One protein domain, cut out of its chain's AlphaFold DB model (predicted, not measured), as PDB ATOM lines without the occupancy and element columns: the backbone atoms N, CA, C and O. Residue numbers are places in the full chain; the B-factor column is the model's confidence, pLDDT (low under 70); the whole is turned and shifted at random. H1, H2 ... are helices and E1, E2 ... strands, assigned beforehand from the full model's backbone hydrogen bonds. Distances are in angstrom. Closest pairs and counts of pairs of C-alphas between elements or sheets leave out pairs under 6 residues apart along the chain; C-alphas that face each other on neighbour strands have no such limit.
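This is residues 3 to 40 and 66 to 171 of the 742 residues of an uncharacterized protein of Monilinia laxa (UniProt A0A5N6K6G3). This is a model with little regular structure: a small hairpin of E1 and E2 has H1 packed on E2, while H2 and H3 stand apart from the hairpin and from each other, and long stretches with no named element, the longest residues 100 to 140, make up much of the rest. Of 144 printed residues, 50 are in four strands, then three helices, class mixed. The whole is elongated, 60 by 33 by 25 A, only just compact, close to loose, radius of gyration of the C-alphas 17.2 A.

E1, residues 9 to 12, begins at C-alpha 9 (-23.414, 13.031, -16.266). E2 is 26 to 30, E3 38 to 40, E4 68 to 71, H1 88 to 99, 16.4 A long, H2 141 to 155, 20.8 A, and H3 159 to 165.

E1 and E2 are antiparallel, with N 9 and O 30 2.9 A apart. The closest C-alphas of E2 and H1, Ala 28 and Ala 95, are 4.0 A apart. E3 and E4 pair with no named strand. H2 and H3 are apart. Helix O i to N i+4 pairs are within hydrogen-bond range in H1, H2 and H3.

Residues 41 to 65 are not printed; C-alphas 40 and 66 are 10.3 A apart. Links E1 to E2, E4 to H1 and H1 to H2 are long. Residues 16 to 21 and 78 to 87 have pLDDT under 70.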
ATOM      1  N   GLY A   3     -25.845  10.074 -19.442       96.44
ATOM      2  CA  GLY A   3     -24.412   9.845 -19.277       96.44
ATOM      3  C   GLY A   3     -23.689   9.928 -20.623       96.44
ATOM      4  O   GLY A   3     -24.306   9.725 -21.666       96.44
ATOM      5  N   SER A   4     -22.392  10.237 -20.609       95.75
ATOM      6  CA  SER A   4     -21.555  10.300 -21.813       95.75
ATOM      7  C   SER A   4     -20.452   9.239 -21.829       95.75
ATOM      8  O   SER A   4     -20.031   8.716 -20.795       95.75
ATOM      9  N   THR A   5     -19.910   8.997 -23.024       94.38
ATOM     10  CA  THR A   5     -18.722   8.162 -23.267       94.38
ATOM     11  C   THR A   5     -17.445   8.687 -22.601       94.38
ATOM     12  O   THR A   5     -16.484   7.940 -22.468       94.38
ATOM     13  N   LEU A   6     -17.436   9.946 -22.152       94.50
ATOM     14  CA  LEU A   6     -16.314  10.579 -21.453       94.50
ATOM     15  C   LEU A   6     -16.472  10.574 -19.921       94.50
ATOM     16  O   LEU A   6     -15.676  11.202 -19.225       94.50
ATOM     17  N   GLY A   7     -17.498   9.905 -19.384       95.50
ATOM     18  CA  GLY A   7     -17.735   9.839 -17.939       95.50
ATOM     19  C   GLY A   7     -18.386  11.087 -17.350       95.50
ATOM     20  O   GLY A   7     -18.191  11.384 -16.171       95.50
ATOM     21  N   VAL A   8     -19.131  11.834 -18.171       96.88
ATOM     22  CA  VAL A   8     -19.870  13.041 -17.772       96.88
ATOM     23  C   VAL A   8     -21.348  12.691 -17.591       96.88
ATOM     24  O   VAL A   8     -21.940  12.078 -18.475       96.88
ATOM     25  N   ILE A   9     -21.962  13.121 -16.488       97.50
ATOM     26  CA  ILE A   9     -23.414  13.031 -16.266       97.50
ATOM     27  C   ILE A   9     -24.028  14.419 -16.453       97.50
ATOM     28  O   ILE A   9     -23.501  15.399 -15.928       97.50
ATOM     29  N   THR A  10     -25.145  14.507 -17.180       95.75
ATOM     30  CA  THR A  10     -25.891  15.757 -17.408       95.75
ATOM     31  C   THR A  10     -27.364  15.606 -17.007       95.75
ATOM     32  O   THR A  10     -28.036  14.630 -17.356       95.75
ATOM     33  N   ALA A  11     -27.885  16.587 -16.268       93.81
ATOM     34  CA  ALA A  11     -29.298  16.718 -15.926       93.81
ATOM     35  C   ALA A  11     -29.965  17.806 -16.781       93.81
ATOM     36  O   ALA A  11     -29.386  18.872 -17.003       93.81
ATOM     37  N   TYR A  12     -31.198  17.546 -17.217       91.12
ATOM     38  CA  TYR A  12     -31.986  18.425 -18.083       91.12
ATOM     39  C   TYR A  12     -33.360  18.687 -17.461       91.12
ATOM     40  O   TYR A  12     -33.909  17.805 -16.799       91.12
ATOM     41  N   SER A  13     -33.927  19.870 -17.691       87.75
ATOM     42  CA  SER A  13     -35.302  20.194 -17.299       87.75
ATOM     43  C   SER A  13     -36.299  19.473 -18.209       87.75
ATOM     44  O   SER A  13     -36.231  19.610 -19.430       87.75
ATOM     45  N   LEU A  14     -37.277  18.773 -17.630       84.88
ATOM     46  CA  LEU A  14     -38.458  18.304 -18.369       84.88
ATOM     47  C   LEU A  14     -39.506  19.424 -18.558       84.88
ATOM     48  O   LEU A  14     -40.503  19.219 -19.238       84.88
ATOM     49  N   GLY A  15     -39.309  20.605 -17.953       74.25
ATOM     50  CA  GLY A  15     -40.266  21.724 -17.949       74.25
ATOM     51  C   GLY A  15     -41.558  21.477 -17.156       74.25
ATOM     52  O   GLY A  15     -42.417  22.351 -17.092       74.25
ATOM     53  N   THR A  16     -41.701  20.310 -16.529       63.59
ATOM     54  CA  THR A  16     -42.859  19.912 -15.721       63.59
ATOM     55  C   THR A  16     -42.625  20.217 -14.239       63.59
ATOM     56  O   THR A  16     -42.014  19.419 -13.529       63.59
ATOM     57  N   GLY A  17     -43.103  21.366 -13.752       57.22
ATOM     58  CA  GLY A  17     -43.098  21.707 -12.321       57.22
ATOM     59  C   GLY A  17     -42.833  23.187 -12.034       57.22
ATOM     60  O   GLY A  17     -42.879  24.025 -12.926       57.22
ATOM     61  N   HIS A  18     -42.512  23.514 -10.778       48.16
ATOM     62  CA  HIS A  18     -42.286  24.893 -10.306       48.16
ATOM     63  C   HIS A  18     -40.996  25.565 -10.833       48.16
ATOM     64  O   HIS A  18     -40.673  26.684 -10.434       48.16
ATOM     65  N   SER A  19     -40.245  24.899 -11.713       55.38
ATOM     66  CA  SER A  19     -39.057  25.460 -12.357       55.38
ATOM     67  C   SER A  19     -39.451  26.332 -13.548       55.38
ATOM     68  O   SER A  19     -40.183  25.888 -14.427       55.38
ATOM     69  N   LYS A  20     -38.902  27.549 -13.633       61.94
ATOM     70  CA  LYS A  20     -39.039  28.411 -14.824       61.94
ATOM     71  C   LYS A  20     -38.145  27.965 -16.000       61.94
ATOM     72  O   LYS A  20     -38.157  28.604 -17.047       61.94
ATOM     73  N   ALA A  21     -37.352  26.903 -15.836       68.75
ATOM     74  CA  ALA A  21     -36.380  26.461 -16.830       68.75
ATOM     75  C   ALA A  21     -37.035  25.680 -17.988       68.75
ATOM     76  O   ALA A  21     -37.627  24.617 -17.782       68.75
ATOM     77  N   LYS A  22     -36.867  26.200 -19.214       78.12
ATOM     78  CA  LYS A  22     -37.354  25.649 -20.495       78.12
ATOM     79  C   LYS A  22     -37.124  24.133 -20.613       78.12
ATOM     80  O   LYS A  22     -36.065  23.641 -20.222       78.12
ATOM     81  N   VAL A  23     -38.071  23.404 -21.212       85.12
ATOM     82  CA  VAL A  23     -37.905  21.980 -21.574       85.12
ATOM     83  C   VAL A  23     -36.586  21.783 -22.338       85.12
ATOM     84  O   VAL A  23     -36.281  22.547 -23.253       85.12
ATOM     85  N   GLY A  24     -35.791  20.787 -21.947       83.94
ATOM     86  CA  GLY A  24     -34.494  20.481 -22.556       83.94
ATOM     87  C   GLY A  24     -33.333  21.394 -22.137       83.94
ATOM     88  O   GLY A  24     -32.209  21.159 -22.573       83.94
ATOM     89  N   SER A  25     -33.547  22.402 -21.283       85.44
ATOM     90  CA  SER A  25     -32.439  23.205 -20.731       85.44
ATOM     91  C   SER A  25     -31.550  22.380 -19.794       85.44
ATOM     92  O   SER A  25     -32.031  21.502 -19.074       85.44
ATOM     93  N   VAL A  26     -30.242  22.651 -19.802       88.94
ATOM     94  CA  VAL A  26     -29.267  21.954 -18.950       88.94
ATOM     95  C   VAL A  26     -29.316  22.528 -17.534       88.94
ATOM     96  O   VAL A  26     -29.048  23.708 -17.333       88.94
ATOM     97  N   MET A  27     -29.619  21.684 -16.546       88.94
ATOM     98  CA  MET A  27     -29.797  22.094 -15.146       88.94
ATOM     99  C   MET A  27     -28.541  21.884 -14.295       88.94
ATOM    100  O   MET A  27     -28.259  22.680 -13.402       88.94
ATOM    101  N   ALA A  28     -27.795  20.803 -14.535       93.12
ATOM    102  CA  ALA A  28     -26.595  20.455 -13.774       93.12
ATOM    103  C   ALA A  28     -25.703  19.466 -14.548       93.12
ATOM    104  O   ALA A  28     -26.195  18.730 -15.409       93.12
ATOM    105  N   ARG A  29     -24.397  19.439 -14.250       95.00
ATOM    106  CA  ARG A  29     -23.424  18.548 -14.902       95.00
ATOM    107  C   ARG A  29     -22.269  18.153 -13.968       95.00
ATOM    108  O   ARG A  29     -21.801  18.983 -13.194       95.00
ATOM    109  N   TRP A  30     -21.790  16.909 -14.071       96.19
ATOM    110  CA  TRP A  30     -20.730  16.322 -13.228       96.19
ATOM    111  C   TRP A  30     -19.781  15.426 -14.020       96.19
ATOM    112  O   TRP A  30     -20.179  14.881 -15.048       96.19
ATOM    113  N   ILE A  31     -18.573  15.193 -13.497       96.62
ATOM    114  CA  ILE A  31     -17.619  14.212 -14.038       96.62
ATOM    115  C   ILE A  31     -17.172  13.238 -12.923       96.62
ATOM    116  O   ILE A  31     -16.144  13.471 -12.280       96.62
ATOM    117  N   PRO A  32     -17.945  12.167 -12.640       95.12
ATOM    118  CA  PRO A  32     -17.584  11.148 -11.646       95.12
ATOM    119  C   PRO A  32     -16.472  10.180 -12.092       95.12
ATOM    120  O   PRO A  32     -15.768   9.642 -11.239       95.12
ATOM    121  N   CYS A  33     -16.283   9.946 -13.399       95.00
ATOM    122  CA  CYS A  33     -15.262   9.015 -13.907       95.00
ATOM    123  C   CYS A  33     -14.648   9.452 -15.260       95.00
ATOM    124  O   CYS A  33     -14.901   8.814 -16.283       95.00
ATOM    125  N   PRO A  34     -13.836  10.526 -15.288       95.44
ATOM    126  CA  PRO A  34     -13.256  11.092 -16.510       95.44
ATOM    127  C   PRO A  34     -12.631  10.051 -17.455       95.44
ATOM    128  O   PRO A  34     -11.767   9.272 -17.053       95.44
ATOM    129  N   GLY A  35     -13.063  10.055 -18.719       93.50
ATOM    130  CA  GLY A  35     -12.570   9.161 -19.777       93.50
ATOM    131  C   GLY A  35     -13.181   7.749 -19.790       93.50
ATOM    132  O   GLY A  35     -12.929   6.992 -20.728       93.50
ATOM    133  N   VAL A  36     -14.009   7.393 -18.801       96.12
ATOM    134  CA  VAL A  36     -14.689   6.089 -18.708       96.12
ATOM    135  C   VAL A  36     -16.194   6.272 -18.958       96.12
ATOM    136  O   VAL A  36     -16.826   7.016 -18.208       96.12
ATOM    137  N   PRO A  37     -16.805   5.608 -19.960       96.88
ATOM    138  CA  PRO A  37     -18.227   5.747 -20.265       96.88
ATOM    139  C   PRO A  37     -19.149   5.461 -19.079       96.88
ATOM    140  O   PRO A  37     -18.998   4.438 -18.411       96.88
ATOM    141  N   ILE A  38     -20.160   6.312 -18.887       97.81
ATOM    142  CA  ILE A  38     -21.365   5.948 -18.132       97.81
ATOM    143  C   ILE A  38     -22.216   5.052 -19.033       97.81
ATOM    144  O   ILE A  38     -22.518   5.439 -20.162       97.81
ATOM    145  N   ILE A  39     -22.594   3.870 -18.544       97.25
ATOM    146  CA  ILE A  39     -23.318   2.851 -19.325       97.25
ATOM    147  C   ILE A  39     -24.767   2.661 -18.869       97.25
ATOM    148  O   ILE A  39     -25.610   2.283 -19.675       97.25
ATOM    149  N   ALA A  40     -25.081   2.984 -17.611       97.75
ATOM    150  CA  ALA A  40     -26.449   3.006 -17.104       97.75
ATOM    151  C   ALA A  40     -26.630   4.093 -16.036       97.75
ATOM    152  O   ALA A  40     -25.692   4.430 -15.308       97.75
ATOM    153  N   GLY A  66     -17.347  -0.998 -14.044       95.44
ATOM    154  CA  GLY A  66     -18.159  -1.569 -12.968       95.44
ATOM    155  C   GLY A  66     -18.268  -0.687 -11.718       95.44
ATOM    156  O   GLY A  66     -18.892  -1.113 -10.748       95.44
ATOM    157  N   GLU A  67     -17.708   0.530 -11.738       96.44
ATOM    158  CA  GLU A  67     -17.829   1.473 -10.621       96.44
ATOM    159  C   GLU A  67     -19.250   2.039 -10.541       96.44
ATOM    160  O   GLU A  67     -19.821   2.483 -11.545       96.44
ATOM    161  N   VAL A  68     -19.788   2.057  -9.323       97.69
ATOM    162  CA  VAL A  68     -21.125   2.547  -8.986       97.69
ATOM    163  C   VAL A  68     -21.015   3.878  -8.250       97.69
ATOM    164  O   VAL A  68     -20.323   3.988  -7.238       97.69
ATOM    165  N   PHE A  69     -21.756   4.876  -8.724       97.38
ATOM    166  CA  PHE A  69     -21.849   6.206  -8.124       97.38
ATOM    167  C   PHE A  69     -23.293   6.515  -7.724       97.38
ATOM    168  O   PHE A  69     -24.213   6.090  -8.420       97.38
ATOM    169  N   TYR A  70     -23.508   7.285  -6.655       96.88
ATOM    170  CA  TYR A  70     -24.845   7.666  -6.185       96.88
ATOM    171  C   TYR A  70     -24.942   9.129  -5.722       96.88
ATOM    172  O   TYR A  70     -23.940   9.761  -5.383       96.88
ATOM    173  N   LEU A  71     -26.172   9.658  -5.714       95.62
ATOM    174  CA  LEU A  71     -26.540  10.949  -5.123       95.62
ATOM    175  C   LEU A  71     -27.582  10.765  -4.017       95.62
ATOM    176  O   LEU A  71     -28.634  10.172  -4.252       95.62
ATOM    177  N   THR A  72     -27.309  11.349  -2.851       93.75
ATOM    178  CA  THR A  72     -28.248  11.555  -1.733       93.75
ATOM    179  C   THR A  72     -29.021  12.871  -1.854       93.75
ATOM    180  O   THR A  72     -30.174  12.955  -1.442       93.75
ATOM    181  N   ASP A  73     -28.405  13.891  -2.458       92.06
ATOM    182  CA  ASP A  73     -28.871  15.279  -2.415       92.06
ATOM    183  C   ASP A  73     -29.329  15.817  -3.774       92.06
ATOM    184  O   ASP A  73     -28.815  15.434  -4.828       92.06
ATOM    185  N   ILE A  74     -30.287  16.748  -3.745       91.06
ATOM    186  CA  ILE A  74     -30.805  17.432  -4.940       91.06
ATOM    187  C   ILE A  74     -29.923  18.656  -5.262       91.06
ATOM    188  O   ILE A  74     -29.702  19.469  -4.362       91.06
ATOM    189  N   PRO A  75     -29.490  18.865  -6.523       90.69
ATOM    190  CA  PRO A  75     -28.675  20.020  -6.910       90.69
ATOM    191  C   PRO A  75     -29.427  21.346  -6.736       90.69
ATOM    192  O   PRO A  75     -30.581  21.472  -7.157       90.69
ATOM    193  N   THR A  76     -28.781  22.362  -6.160       86.06
ATOM    194  CA  THR A  76     -29.403  23.675  -5.928       86.06
ATOM    195  C   THR A  76     -29.201  24.610  -7.123       86.06
ATOM    196  O   THR A  76     -28.191  25.296  -7.268       86.06
ATOM    197  N   PHE A  77     -30.205  24.663  -8.003       74.94
ATOM    198  CA  PHE A  77     -30.190  25.559  -9.159       74.94
ATOM    199  C   PHE A  77     -30.459  27.017  -8.751       74.94
ATOM    200  O   PHE A  77     -31.577  27.381  -8.373       74.94
ATOM    201  N   ILE A  78     -29.438  27.870  -8.859       64.62
ATOM    202  CA  ILE A  78     -29.555  29.311  -8.608       64.62
ATOM    203  C   ILE A  78     -30.202  29.976  -9.828       64.62
ATOM    204  O   ILE A  78     -29.532  30.309 -10.805       64.62
ATOM    205  N   ASN A  79     -31.519  30.189  -9.761       55.56
ATOM    206  CA  ASN A  79     -32.243  30.999 -10.740       55.56
ATOM    207  C   ASN A  79     -31.767  32.461 -10.660       55.56
ATOM    208  O   ASN A  79     -32.214  33.211  -9.790       55.56
ATOM    209  N   HIS A  80     -30.908  32.887 -11.587       51.72
ATOM    210  CA  HIS A  80     -30.744  34.316 -11.857       51.72
ATOM    211  C   HIS A  80     -32.052  34.900 -12.433       51.72
ATOM    212  O   HIS A  80     -32.807  34.175 -13.090       51.72
ATOM    213  N   PRO A  81     -32.360  36.189 -12.178       46.69
ATOM    214  CA  PRO A  81     -33.523  36.845 -12.769       46.69
ATOM    215  C   PRO A  81     -33.441  36.839 -14.303       46.69
ATOM    216  O   PRO A  81     -32.359  36.823 -14.884       46.69
ATOM    217  N   VAL A  82     -34.611  36.826 -14.943       48.50
ATOM    218  CA  VAL A  82     -34.812  36.411 -16.348       48.50
ATOM    219  C   VAL A  82     -34.293  37.436 -17.376       48.50
ATOM    220  O   VAL A  82     -34.253  37.150 -18.569       48.50
ATOM    221  N   ASP A  83     -33.833  38.604 -16.928       42.31
ATOM    222  CA  ASP A  83     -33.487  39.755 -17.769       42.31
ATOM    223  C   ASP A  83     -32.082  39.670 -18.396       42.31
ATOM    224  O   ASP A  83     -31.264  40.584 -18.303       42.31
ATOM    225  N   SER A  84     -31.794  38.555 -19.068       46.47
ATOM    226  CA  SER A  84     -30.815  38.496 -20.158       46.47
ATOM    227  C   SER A  84     -31.039  37.257 -21.024       46.47
ATOM    228  O   SER A  84     -31.367  36.180 -20.526       46.47
ATOM    229  N   SER A  85     -30.811  37.392 -22.334       51.91
ATOM    230  CA  SER A  85     -30.630  36.239 -23.220       51.91
ATOM    231  C   SER A  85     -29.298  35.578 -22.868       51.91
ATOM    232  O   SER A  85     -28.261  35.944 -23.418       51.91
ATOM    233  N   LEU A  86     -29.317  34.663 -21.895       56.91
ATOM    234  CA  LEU A  86     -28.123  33.952 -21.450       56.91
ATOM    235  C   LEU A  86     -27.547  33.123 -22.600       56.91
ATOM    236  O   LEU A  86     -28.158  32.159 -23.054       56.91
ATOM    237  N   ASP A  87     -26.353  33.525 -23.023       68.81
ATOM    238  CA  ASP A  87     -25.491  32.819 -23.967       68.81
ATOM    239  C   ASP A  87     -25.298  31.342 -23.566       68.81
ATOM    240  O   ASP A  87     -25.257  31.016 -22.371       68.81
ATOM    241  N   GLU A  88     -25.168  30.440 -24.541       70.38
ATOM    242  CA  GLU A  88     -25.142  28.991 -24.285       70.38
ATOM    243  C   GLU A  88     -23.944  28.587 -23.413       70.38
ATOM    244  O   GLU A  88     -24.084  27.745 -22.520       70.38
ATOM    245  N   ASP A  89     -22.806  29.269 -23.569       74.25
ATOM    246  CA  ASP A  89     -21.626  29.119 -22.711       74.25
ATOM    247  C   ASP A  89     -21.907  29.505 -21.249       74.25
ATOM    248  O   ASP A  89     -21.440  28.842 -20.316       74.25
ATOM    249  N   ASN A  90     -22.722  30.540 -21.012       79.81
ATOM    250  CA  ASN A  90     -23.113  30.938 -19.659       79.81
ATOM    251  C   ASN A  90     -24.072  29.920 -19.028       79.81
ATOM    252  O   ASN A  90     -23.909  29.591 -17.850       79.81
ATOM    253  N   LEU A  91     -25.010  29.359 -19.798       79.50
ATOM    254  CA  LEU A  91     -25.886  28.281 -19.323       79.50
ATOM    255  C   LEU A  91     -25.086  26.992 -19.042       79.50
ATOM    256  O   LEU A  91     -25.255  26.358 -17.998       79.50
ATOM    257  N   GLY A  92     -24.137  26.645 -19.916       85.81
ATOM    258  CA  GLY A  92     -23.203  25.535 -19.718       85.81
ATOM    259  C   GLY A  92     -22.326  25.708 -18.472       85.81
ATOM    260  O   GLY A  92     -22.101  24.746 -17.733       85.81
ATOM    261  N   ARG A  93     -21.887  26.939 -18.185       88.31
ATOM    262  CA  ARG A  93     -21.148  27.292 -16.965       88.31
ATOM    263  C   ARG A  93     -22.019  27.211 -15.709       88.31
ATOM    264  O   ARG A  93     -21.561  26.683 -14.696       88.31
ATOM    265  N   GLN A  94     -23.266  27.680 -15.770       87.56
ATOM    266  CA  GLN A  94     -24.233  27.542 -14.674       87.56
ATOM    267  C   GLN A  94     -24.510  26.070 -14.351       87.56
ATOM    268  O   GLN A  94     -24.515  25.709 -13.178       87.56
ATOM    269  N   ALA A  95     -24.633  25.196 -15.357       90.75
ATOM    270  CA  ALA A  95     -24.803  23.759 -15.143       90.75
ATOM    271  C   ALA A  95     -23.622  23.112 -14.389       90.75
ATOM    272  O   ALA A  95     -23.841  22.261 -13.526       90.75
ATOM    273  N   TRP A  96     -22.379  23.526 -14.652       92.62
ATOM    274  CA  TRP A  96     -21.220  23.063 -13.874       92.62
ATOM    275  C   TRP A  96     -21.242  23.571 -12.424       92.62
ATOM    276  O   TRP A  96     -20.963  22.804 -11.504       92.62
ATOM    277  N   ILE A  97     -21.602  24.839 -12.198       91.38
ATOM    278  CA  ILE A  97     -21.703  25.425 -10.848       91.38
ATOM    279  C   ILE A  97     -22.819  24.739 -10.045       91.38
ATOM    280  O   ILE A  97     -22.579  24.289  -8.927       91.38
ATOM    281  N   SER A  98     -24.000  24.595 -10.651       92.12
ATOM    282  CA  SER A  98     -25.160  23.856 -10.137       92.12
ATOM    283  C   SER A  98     -24.801  22.405  -9.804       92.12
ATOM    284  O   SER A  98     -25.115  21.923  -8.719       92.12
ATOM    285  N   GLY A  99     -24.044  21.724 -10.674       93.06
ATOM    286  CA  GLY A  99     -23.538  20.378 -10.407       93.06
ATOM    287  C   GLY A  99     -22.706  20.303  -9.125       93.06
ATOM    288  O   GLY A  99     -23.002  19.495  -8.247       93.06
ATOM    289  N   ARG A 100     -21.729  21.202  -8.955       92.44
ATOM    290  CA  ARG A 100     -20.849  21.236  -7.770       92.44
ATOM    291  C   ARG A 100     -21.572  21.508  -6.440       92.44
ATOM    292  O   ARG A 100     -20.935  21.413  -5.395       92.44
ATOM    293  N   THR A 101     -22.867  21.827  -6.435       93.25
ATOM    294  CA  THR A 101     -23.649  21.952  -5.187       93.25
ATOM    295  C   THR A 101     -23.857  20.611  -4.474       93.25
ATOM    296  O   THR A 101     -24.051  20.607  -3.262       93.25
ATOM    297  N   VAL A 102     -23.743  19.486  -5.190       93.62
ATOM    298  CA  VAL A 102     -23.832  18.115  -4.652       93.62
ATOM    299  C   VAL A 102     -22.640  17.266  -5.102       93.62
ATOM    300  O   VAL A 102     -21.910  17.639  -6.024       93.62
ATOM    301  N   TYR A 103     -22.424  16.119  -4.453       92.62
ATOM    302  CA  TYR A 103     -21.303  15.222  -4.735       92.62
ATOM    303  C   TYR A 103     -21.776  13.818  -5.118       92.62
ATOM    304  O   TYR A 103     -22.563  13.217  -4.395       92.62
ATOM    305  N   TRP A 104     -21.255  13.287  -6.229       95.25
ATOM    306  CA  TRP A 104     -21.416  11.875  -6.585       95.25
ATOM    307  C   TRP A 104     -20.483  11.029  -5.722       95.25
ATOM    308  O   TRP A 104     -19.281  10.940  -5.989       95.25
ATOM    309  N   GLN A 105     -21.055  10.408  -4.696       94.62
ATOM    310  CA  GLN A 105     -20.366   9.428  -3.865       94.62
ATOM    311  C   GLN A 105     -20.105   8.160  -4.691       94.62
ATOM    312  O   GLN A 105     -20.876   7.848  -5.601       94.62
ATOM    313  N   VAL A 106     -19.018   7.434  -4.412       94.69
ATOM    314  CA  VAL A 106     -18.752   6.119  -5.022       94.69
ATOM    315  C   VAL A 106     -19.041   5.034  -3.995       94.69
ATOM    316  O   VAL A 106     -18.698   5.182  -2.825       94.69
ATOM    317  N   VAL A 107     -19.628   3.925  -4.427       95.31
ATOM    318  CA  VAL A 107     -19.682   2.712  -3.609       95.31
ATOM    319  C   VAL A 107     -18.266   2.142  -3.569       95.31
ATOM    320  O   VAL A 107     -17.805   1.583  -4.563       95.31
ATOM    321  N   GLU A 108     -17.547   2.306  -2.459       91.50
ATOM    322  CA  GLU A 108     -16.117   1.957  -2.374       91.50
ATOM    323  C   GLU A 108     -15.831   0.480  -2.700       91.50
ATOM    324  O   GLU A 108     -14.858   0.179  -3.390       91.50
ATOM    325  N   ALA A 109     -16.742  -0.434  -2.346       90.88
ATOM    326  CA  ALA A 109     -16.674  -1.854  -2.719       90.88
ATOM    327  C   ALA A 109     -16.773  -2.129  -4.241       90.88
ATOM    328  O   ALA A 109     -16.535  -3.255  -4.673       90.88
ATOM    329  N   SER A 110     -17.117  -1.122  -5.055       94.06
ATOM    330  CA  SER A 110     -17.165  -1.179  -6.527       94.06
ATOM    331  C   SER A 110     -15.994  -0.461  -7.218       94.06
ATOM    332  O   SER A 110     -15.954  -0.399  -8.447       94.06
ATOM    333  N   ARG A 111     -15.056   0.122  -6.454       92.94
ATOM    334  CA  ARG A 111     -13.924   0.906  -6.977       92.94
ATOM    335  C   ARG A 111     -13.115   0.113  -8.009       92.94
ATOM    336  O   ARG A 111     -12.826  -1.066  -7.808       92.94
ATOM    337  N   ARG A 112     -12.690   0.781  -9.093       92.75
ATOM    338  CA  ARG A 112     -11.895   0.150 -10.159       92.75
ATOM    339  C   ARG A 112     -10.633  -0.520  -9.604       92.75
ATOM    340  O   ARG A 112      -9.888   0.067  -8.815       92.75
ATOM    341  N   VAL A 113     -10.366  -1.730 -10.083       91.62
ATOM    342  CA  VAL A 113      -9.171  -2.504  -9.735       91.62
ATOM    343  C   VAL A 113      -8.123  -2.293 -10.828       91.62
ATOM    344  O   VAL A 113      -8.412  -2.468 -12.016       91.62
ATOM    345  N   ALA A 114      -6.914  -1.893 -10.432       91.50
ATOM    346  CA  ALA A 114      -5.777  -1.812 -11.343       91.50
ATOM    347  C   ALA A 114      -5.428  -3.208 -11.890       91.50
ATOM    348  O   ALA A 114      -5.714  -4.227 -11.261       91.50
ATOM    349  N   ARG A 115      -4.808  -3.258 -13.064       90.31
ATOM    350  CA  ARG A 115      -4.070  -4.447 -13.495       90.31
ATOM    351  C   ARG A 115      -2.693  -4.457 -12.857       90.31
ATOM    352  O   ARG A 115      -2.137  -3.395 -12.585       90.31
ATOM    353  N   ASP A 116      -2.163  -5.656 -12.655       87.12
ATOM    354  CA  ASP A 116      -0.785  -5.830 -12.220       87.12
ATOM    355  C   ASP A 116       0.152  -5.224 -13.271       87.12
ATOM    356  O   ASP A 116       0.084  -5.567 -14.454       87.12
ATOM    357  N   ASP A 117       1.022  -4.322 -12.827       83.75
ATOM    358  CA  ASP A 117       2.110  -3.740 -13.610       83.75
ATOM    359  C   ASP A 117       3.439  -4.179 -12.968       83.75
ATOM    360  O   ASP A 117       3.923  -3.521 -12.042       83.75
ATOM    361  N   PRO A 118       4.023  -5.317 -13.401       83.94
ATOM    362  CA  PRO A 118       5.248  -5.855 -12.807       83.94
ATOM    363  C   PRO A 118       6.480  -4.962 -12.994       83.94
ATOM    364  O   PRO A 118       7.484  -5.173 -12.317       83.94
ATOM    365  N   TRP A 119       6.418  -3.998 -13.918       81.56
ATOM    366  CA  TRP A 119       7.543  -3.152 -14.323       81.56
ATOM    367  C   TRP A 119       7.393  -1.693 -13.865       81.56
ATOM    368  O   TRP A 119       8.362  -0.939 -13.917       81.56
ATOM    369  N   GLN A 120       6.213  -1.318 -13.356       78.12
ATOM    370  CA  GLN A 120       5.858   0.026 -12.881       78.12
ATOM    371  C   GLN A 120       6.022   1.110 -13.964       78.12
ATOM    372  O   GLN A 120       6.421   2.243 -13.687       78.12
ATOM    373  N   GLU A 121       5.684   0.770 -15.211       76.00
ATOM    374  CA  GLU A 121       5.681   1.706 -16.344       76.00
ATOM    375  C   GLU A 121       4.534   2.735 -16.246       76.00
ATOM    376  O   GLU A 121       4.609   3.835 -16.807       76.00
ATOM    377  N   ALA A 122       3.461   2.412 -15.516       74.19
ATOM    378  CA  ALA A 122       2.317   3.293 -15.322       74.19
ATOM    379  C   ALA A 122       2.625   4.458 -14.359       74.19
ATOM    380  O   ALA A 122       2.555   4.334 -13.139       74.19
ATOM    381  N   ALA A 123       2.834   5.655 -14.919       70.75
ATOM    382  CA  ALA A 123       3.075   6.898 -14.168       70.75
ATOM    383  C   ALA A 123       1.949   7.327 -13.189       70.75
ATOM    384  O   ALA A 123       2.114   8.306 -12.460       70.75
ATOM    385  N   VAL A 124       0.795   6.647 -13.194       74.62
ATOM    386  CA  VAL A 124      -0.302   6.790 -12.224       74.62
ATOM    387  C   VAL A 124      -0.924   5.408 -11.999       74.62
ATOM    388  O   VAL A 124      -1.253   4.718 -12.961       74.62
ATOM    389  N   HIS A 125      -1.128   5.018 -10.738       78.44
ATOM    390  CA  HIS A 125      -1.716   3.724 -10.382       78.44
ATOM    391  C   HIS A 125      -3.179   3.597 -10.852       78.44
ATOM    392  O   HIS A 125      -3.990   4.498 -10.627       78.44
ATOM    393  N   GLY A 126      -3.545   2.456 -11.448       77.50
ATOM    394  CA  GLY A 126      -4.830   2.264 -12.138       77.50
ATOM    395  C   GLY A 126      -6.100   2.417 -11.288       77.50
ATOM    396  O   GLY A 126      -7.171   2.665 -11.835       77.50
ATOM    397  N   SER A 127      -6.001   2.325  -9.956       82.25
ATOM    398  CA  SER A 127      -7.133   2.569  -9.044       82.25
ATOM    399  C   SER A 127      -7.479   4.053  -8.845       82.25
ATOM    400  O   SER A 127      -8.515   4.373  -8.250       82.25
ATOM    401  N   TYR A 128      -6.629   4.969  -9.322       88.50
ATOM    402  CA  TYR A 128      -6.842   6.409  -9.209       88.50
ATOM    403  C   TYR A 128      -7.742   6.959 -10.329       88.50
ATOM    404  O   TYR A 128      -7.741   6.497 -11.471       88.50
ATOM    405  N   SER A 129      -8.509   7.994  -9.989       89.44
ATOM    406  CA  SER A 129      -9.252   8.825 -10.933       89.44
ATOM    407  C   SER A 129      -9.488  10.194 -10.298       89.44
ATOM    408  O   SER A 129     -10.036  10.232  -9.191       89.44
ATOM    409  N   PRO A 130      -9.185  11.311 -10.981       91.31
ATOM    410  CA  PRO A 130      -9.717  12.604 -10.575       91.31
ATOM    411  C   PRO A 130     -11.243  12.600 -10.770       91.31
ATOM    412  O   PRO A 130     -11.776  11.805 -11.552       91.31
ATOM    413  N   ARG A 131     -11.958  13.466 -10.046       89.56
ATOM    414  CA  ARG A 131     -13.426  13.618 -10.098       89.56
ATOM    415  C   ARG A 131     -13.799  15.071  -9.814       89.56
ATOM    416  O   ARG A 131     -13.050  15.759  -9.127       89.56
ATOM    417  N   SER A 132     -14.960  15.527 -10.284       88.62
ATOM    418  CA  SER A 132     -15.482  16.848  -9.902       88.62
ATOM    419  C   SER A 132     -15.754  16.919  -8.393       88.62
ATOM    420  O   SER A 132     -16.610  16.189  -7.893       88.62
ATOM    421  N   SER A 133     -15.071  17.810  -7.673       90.44
ATOM    422  CA  SER A 133     -15.367  18.086  -6.259       90.44
ATOM    423  C   SER A 133     -16.625  18.948  -6.092       90.44
ATOM    424  O   SER A 133     -17.044  19.665  -7.004       90.44
ATOM    425  N   CYS A 134     -17.237  18.898  -4.909       90.81
ATOM    426  CA  CYS A 134     -18.373  19.745  -4.548       90.81
ATOM    427  C   CYS A 134     -17.936  21.040  -3.831       90.81
ATOM    428  O   CYS A 134     -16.760  21.253  -3.528       90.81
ATOM    429  N   VAL A 135     -18.890  21.934  -3.564       89.38
ATOM    430  CA  VAL A 135     -18.666  23.196  -2.837       89.38
ATOM    431  C   VAL A 135     -18.350  22.957  -1.354       89.38
ATOM    432  O   VAL A 135     -17.500  23.655  -0.808       89.38
ATOM    433  N   SER A 136     -18.947  21.944  -0.711       87.56
ATOM    434  CA  SER A 136     -18.708  21.637   0.713       87.56
ATOM    435  C   SER A 136     -17.285  21.155   1.028       87.56
ATOM    436  O   SER A 136     -16.861  21.226   2.178       87.56
ATOM    437  N   MET A 137     -16.499  20.762   0.016       89.00
ATOM    438  CA  MET A 137     -15.058  20.494   0.156       89.00
ATOM    439  C   MET A 137     -14.207  21.771   0.319       89.00
ATOM    440  O   MET A 137     -13.002  21.670   0.524       89.00
ATOM    441  N   ASN A 138     -14.805  22.971   0.231       89.81
ATOM    442  CA  ASN A 138     -14.175  24.273   0.505       89.81
ATOM    443  C   ASN A 138     -12.862  24.555  -0.265       89.81
ATOM    444  O   ASN A 138     -12.018  25.335   0.181       89.81
ATOM    445  N   LEU A 139     -12.685  23.945  -1.444       90.75
ATOM    446  CA  LEU A 139     -11.472  24.103  -2.248       90.75
ATOM    447  C   LEU A 139     -11.303  25.533  -2.777       90.75
ATOM    448  O   LEU A 139     -12.237  26.159  -3.287       90.75
ATOM    449  N   SER A 140     -10.068  26.031  -2.736       93.38
ATOM    450  CA  SER A 140      -9.709  27.323  -3.319       93.38
ATOM    451  C   SER A 140      -9.845  27.324  -4.848       93.38
ATOM    452  O   SER A 140      -9.712  26.298  -5.520       93.38
ATOM    453  N   LYS A 141     -10.007  28.518  -5.436       92.50
ATOM    454  CA  LYS A 141     -10.063  28.701  -6.902       92.50
ATOM    455  C   LYS A 141      -8.839  28.119  -7.629       92.50
ATOM    456  O   LYS A 141      -8.968  27.690  -8.770       92.50
ATOM    457  N   GLN A 142      -7.670  28.087  -6.981       95.31
ATOM    458  CA  GLN A 142      -6.451  27.494  -7.541       95.31
ATOM    459  C   GLN A 142      -6.501  25.959  -7.535       95.31
ATOM    460  O   GLN A 142      -6.155  25.345  -8.541       95.31
ATOM    461  N   GLN A 143      -6.996  25.341  -6.456       94.00
ATOM    462  CA  GLN A 143      -7.202  23.887  -6.386       94.00
ATOM    463  C   GLN A 143      -8.244  23.420  -7.413       94.00
ATOM    464  O   GLN A 143      -7.977  22.481  -8.155       94.00
ATOM    465  N   VAL A 144      -9.372  24.127  -7.556       92.00
ATOM    466  CA  VAL A 144     -10.396  23.813  -8.576       92.00
ATOM    467  C   VAL A 144      -9.857  23.978 -10.009       92.00
ATOM    468  O   VAL A 144     -10.221  23.215 -10.906       92.00
ATOM    469  N   ALA A 145      -8.945  24.929 -10.242       94.38
ATOM    470  CA  ALA A 145      -8.264  25.072 -11.531       94.38
ATOM    471  C   ALA A 145      -7.228  23.958 -11.794       94.38
ATOM    472  O   ALA A 145      -7.011  23.595 -12.949       94.38
ATOM    473  N   ALA A 146      -6.599  23.402 -10.753       94.81
ATOM    474  CA  ALA A 146      -5.713  22.244 -10.871       94.81
ATOM    475  C   ALA A 146      -6.508  20.954 -11.148       94.81
ATOM    476  O   ALA A 146      -6.214  20.265 -12.123       94.81
ATOM    477  N   GLU A 147      -7.570  20.703 -10.376       94.56
ATOM    478  CA  GLU A 147      -8.540  19.615 -10.577       94.56
ATOM    479  C   GLU A 147      -9.079  19.601 -12.013       94.56
ATOM    480  O   GLU A 147      -9.018  18.576 -12.687       94.56
ATOM    481  N   THR A 148      -9.543  20.749 -12.521       94.19
ATOM    482  CA  THR A 148     -10.062  20.854 -13.897       94.19
ATOM    483  C   THR A 148      -9.020  20.423 -14.939       94.19
ATOM    484  O   THR A 148      -9.347  19.650 -15.837       94.19
ATOM    485  N   ARG A 149      -7.753  20.844 -14.800       95.88
ATOM    486  CA  ARG A 149      -6.662  20.462 -15.721       95.88
ATOM    487  C   ARG A 149      -6.318  18.974 -15.650       95.88
ATOM    488  O   ARG A 149      -5.956  18.378 -16.663       95.88
ATOM    489  N   GLU A 150      -6.409  18.372 -14.468       95.00
ATOM    490  CA  GLU A 150      -6.185  16.938 -14.297       95.00
ATOM    491  C   GLU A 150      -7.336  16.121 -14.898       95.00
ATOM    492  O   GLU A 150      -7.099  15.175 -15.649       95.00
ATOM    493  N   ILE A 151      -8.582  16.544 -14.674       95.38
ATOM    494  CA  ILE A 151      -9.758  15.962 -15.328       95.38
ATOM    495  C   ILE A 151      -9.639  16.084 -16.855       95.38
ATOM    496  O   ILE A 151      -9.812  15.087 -17.549       95.38
ATOM    497  N   GLU A 152      -9.261  17.248 -17.395       95.19
ATOM    498  CA  GLU A 152      -8.982  17.430 -18.830       95.19
ATOM    499  C   GLU A 152      -7.916  16.462 -19.367       95.19
ATOM    500  O   GLU A 152      -8.055  15.958 -20.482       95.19
ATOM    501  N   LYS A 153      -6.858  16.183 -18.592       94.38
ATOM    502  CA  LYS A 153      -5.831  15.197 -18.960       94.38
ATOM    503  C   LYS A 153      -6.436  13.794 -19.070       94.38
ATOM    504  O   LYS A 153      -6.160  13.108 -20.051       94.38
ATOM    505  N   PHE A 154      -7.285  13.389 -18.122       93.62
ATOM    506  CA  PHE A 154      -7.963  12.087 -18.162       93.62
ATOM    507  C   PHE A 154      -9.034  11.993 -19.263       93.62
ATOM    508  O   PHE A 154      -9.137  10.960 -19.916       93.62
ATOM    509  N   LEU A 155      -9.772  13.072 -19.546       94.31
ATOM    510  CA  LEU A 155     -10.752  13.137 -20.645       94.31
ATOM    511  C   LEU A 155     -10.119  12.944 -22.038       94.31
ATOM    512  O   LEU A 155     -10.821  12.586 -22.981       94.31
ATOM    513  N   ARG A 156      -8.804  13.172 -22.180       94.06
ATOM    514  CA  ARG A 156      -8.036  12.945 -23.421       94.06
ATOM    515  C   ARG A 156      -7.501  11.511 -23.554       94.06
ATOM    516  O   ARG A 156      -6.961  11.163 -24.605       94.06
ATOM    517  N   LEU A 157      -7.630  10.669 -22.525       92.38
ATOM    518  CA  LEU A 157      -7.200   9.269 -22.570       92.38
ATOM    519  C   LEU A 157      -8.205   8.438 -23.379       92.38
ATOM    520  O   LEU A 157      -9.404   8.449 -23.117       92.38
ATOM    521  N   ARG A 158      -7.715   7.688 -24.374       92.06
ATOM    522  CA  ARG A 158      -8.567   6.799 -25.181       92.06
ATOM    523  C   ARG A 158      -9.012   5.580 -24.353       92.06
ATOM    524  O   ARG A 158      -8.195   5.078 -23.583       92.06
ATOM    525  N   PRO A 159     -10.215   5.010 -24.582       91.00
ATOM    526  CA  PRO A 159     -10.707   3.804 -23.897       91.00
ATOM    527  C   PRO A 159      -9.716   2.632 -23.823       91.00
ATOM    528  O   PRO A 159      -9.701   1.895 -22.842       91.00
ATOM    529  N   LEU A 160      -8.843   2.487 -24.829       92.06
ATOM    530  CA  LEU A 160      -7.761   1.499 -24.838       92.06
ATOM    531  C   LEU A 160      -6.856   1.588 -23.593       92.06
ATOM    532  O   LEU A 160      -6.504   0.552 -23.050       92.06
ATOM    533  N   HIS A 161      -6.537   2.794 -23.111       91.75
ATOM    534  CA  HIS A 161      -5.691   3.000 -21.930       91.75
ATOM    535  C   HIS A 161      -6.337   2.444 -20.651       91.75
ATOM    536  O   HIS A 161      -5.700   1.720 -19.888       91.75
ATOM    537  N   PHE A 162      -7.629   2.709 -20.442       92.38
ATOM    538  CA  PHE A 162      -8.363   2.134 -19.314       92.38
ATOM    539  C   PHE A 162      -8.501   0.610 -19.449       92.38
ATOM    540  O   PHE A 162      -8.397  -0.095 -18.453       92.38
ATOM    541  N   ARG A 163      -8.628   0.083 -20.676       91.31
ATOM    542  CA  ARG A 163      -8.618  -1.367 -20.953       91.31
ATOM    543  C   ARG A 163      -7.253  -2.039 -20.775       91.31
ATOM    544  O   ARG A 163      -7.223  -3.257 -20.618       91.31
ATOM    545  N   THR A 164      -6.141  -1.303 -20.820       90.50
ATOM    546  CA  THR A 164      -4.802  -1.843 -20.518       90.50
ATOM    547  C   THR A 164      -4.458  -1.743 -19.035       90.50
ATOM    548  O   THR A 164      -3.879  -2.681 -18.505       90.50
ATOM    549  N   VAL A 165      -4.842  -0.649 -18.362       91.50
ATOM    550  CA  VAL A 165      -4.423  -0.331 -16.980       91.50
ATOM    551  C   VAL A 165      -5.429  -0.786 -15.907       91.50
ATOM    552  O   VAL A 165      -5.050  -0.971 -14.753       91.50
ATOM    553  N   CYS A 166      -6.704  -0.989 -16.252       92.50
ATOM    554  CA  CYS A 166      -7.752  -1.410 -15.313       92.50
ATOM    555  C   CYS A 166      -8.354  -2.766 -15.703       92.50
ATOM    556  O   CYS A 166      -8.437  -3.123 -16.882       92.50
ATOM    557  N   ASN A 167      -8.827  -3.507 -14.704       90.88
ATOM    558  CA  ASN A 167      -9.646  -4.698 -14.901       90.88
ATOM    559  C   ASN A 167     -11.137  -4.350 -15.030       90.88
ATOM    560  O   ASN A 167     -11.573  -3.256 -14.675       90.88
ATOM    561  N   GLY A 168     -11.927  -5.297 -15.545       88.50
ATOM    562  CA  GLY A 168     -13.387  -5.202 -15.530       88.50
ATOM    563  C   GLY A 168     -14.020  -4.252 -16.553       88.50
ATOM    564  O   GLY A 168     -15.137  -3.807 -16.311       88.50
ATOM    565  N   TRP A 169     -13.382  -3.950 -17.689       92.69
ATOM    566  CA  TRP A 169     -14.047  -3.191 -18.759       92.69
ATOM    567  C   TRP A 169     -15.126  -4.028 -19.470       92.69
ATOM    568  O   TRP A 169     -14.797  -4.860 -20.313       92.69
ATOM    569  N   ASP A 170     -16.402  -3.747 -19.200       93.06
ATOM    570  CA  ASP A 170     -17.549  -4.249 -19.964       93.06
ATOM    571  C   ASP A 170     -18.599  -3.140 -20.154       93.06
ATOM    572  O   ASP A 170     -19.033  -2.488 -19.205       93.06
ATOM    573  N   MET A 171     -19.012  -2.955 -21.409       93.31
ATOM    574  CA  MET A 171     -20.031  -1.992 -21.841       93.31
ATOM    575  C   MET A 171     -21.455  -2.575 -21.828       93.31
ATOM    576  O   MET A 171     -22.406  -1.827 -22.031       93.31
TER     577      MET A 171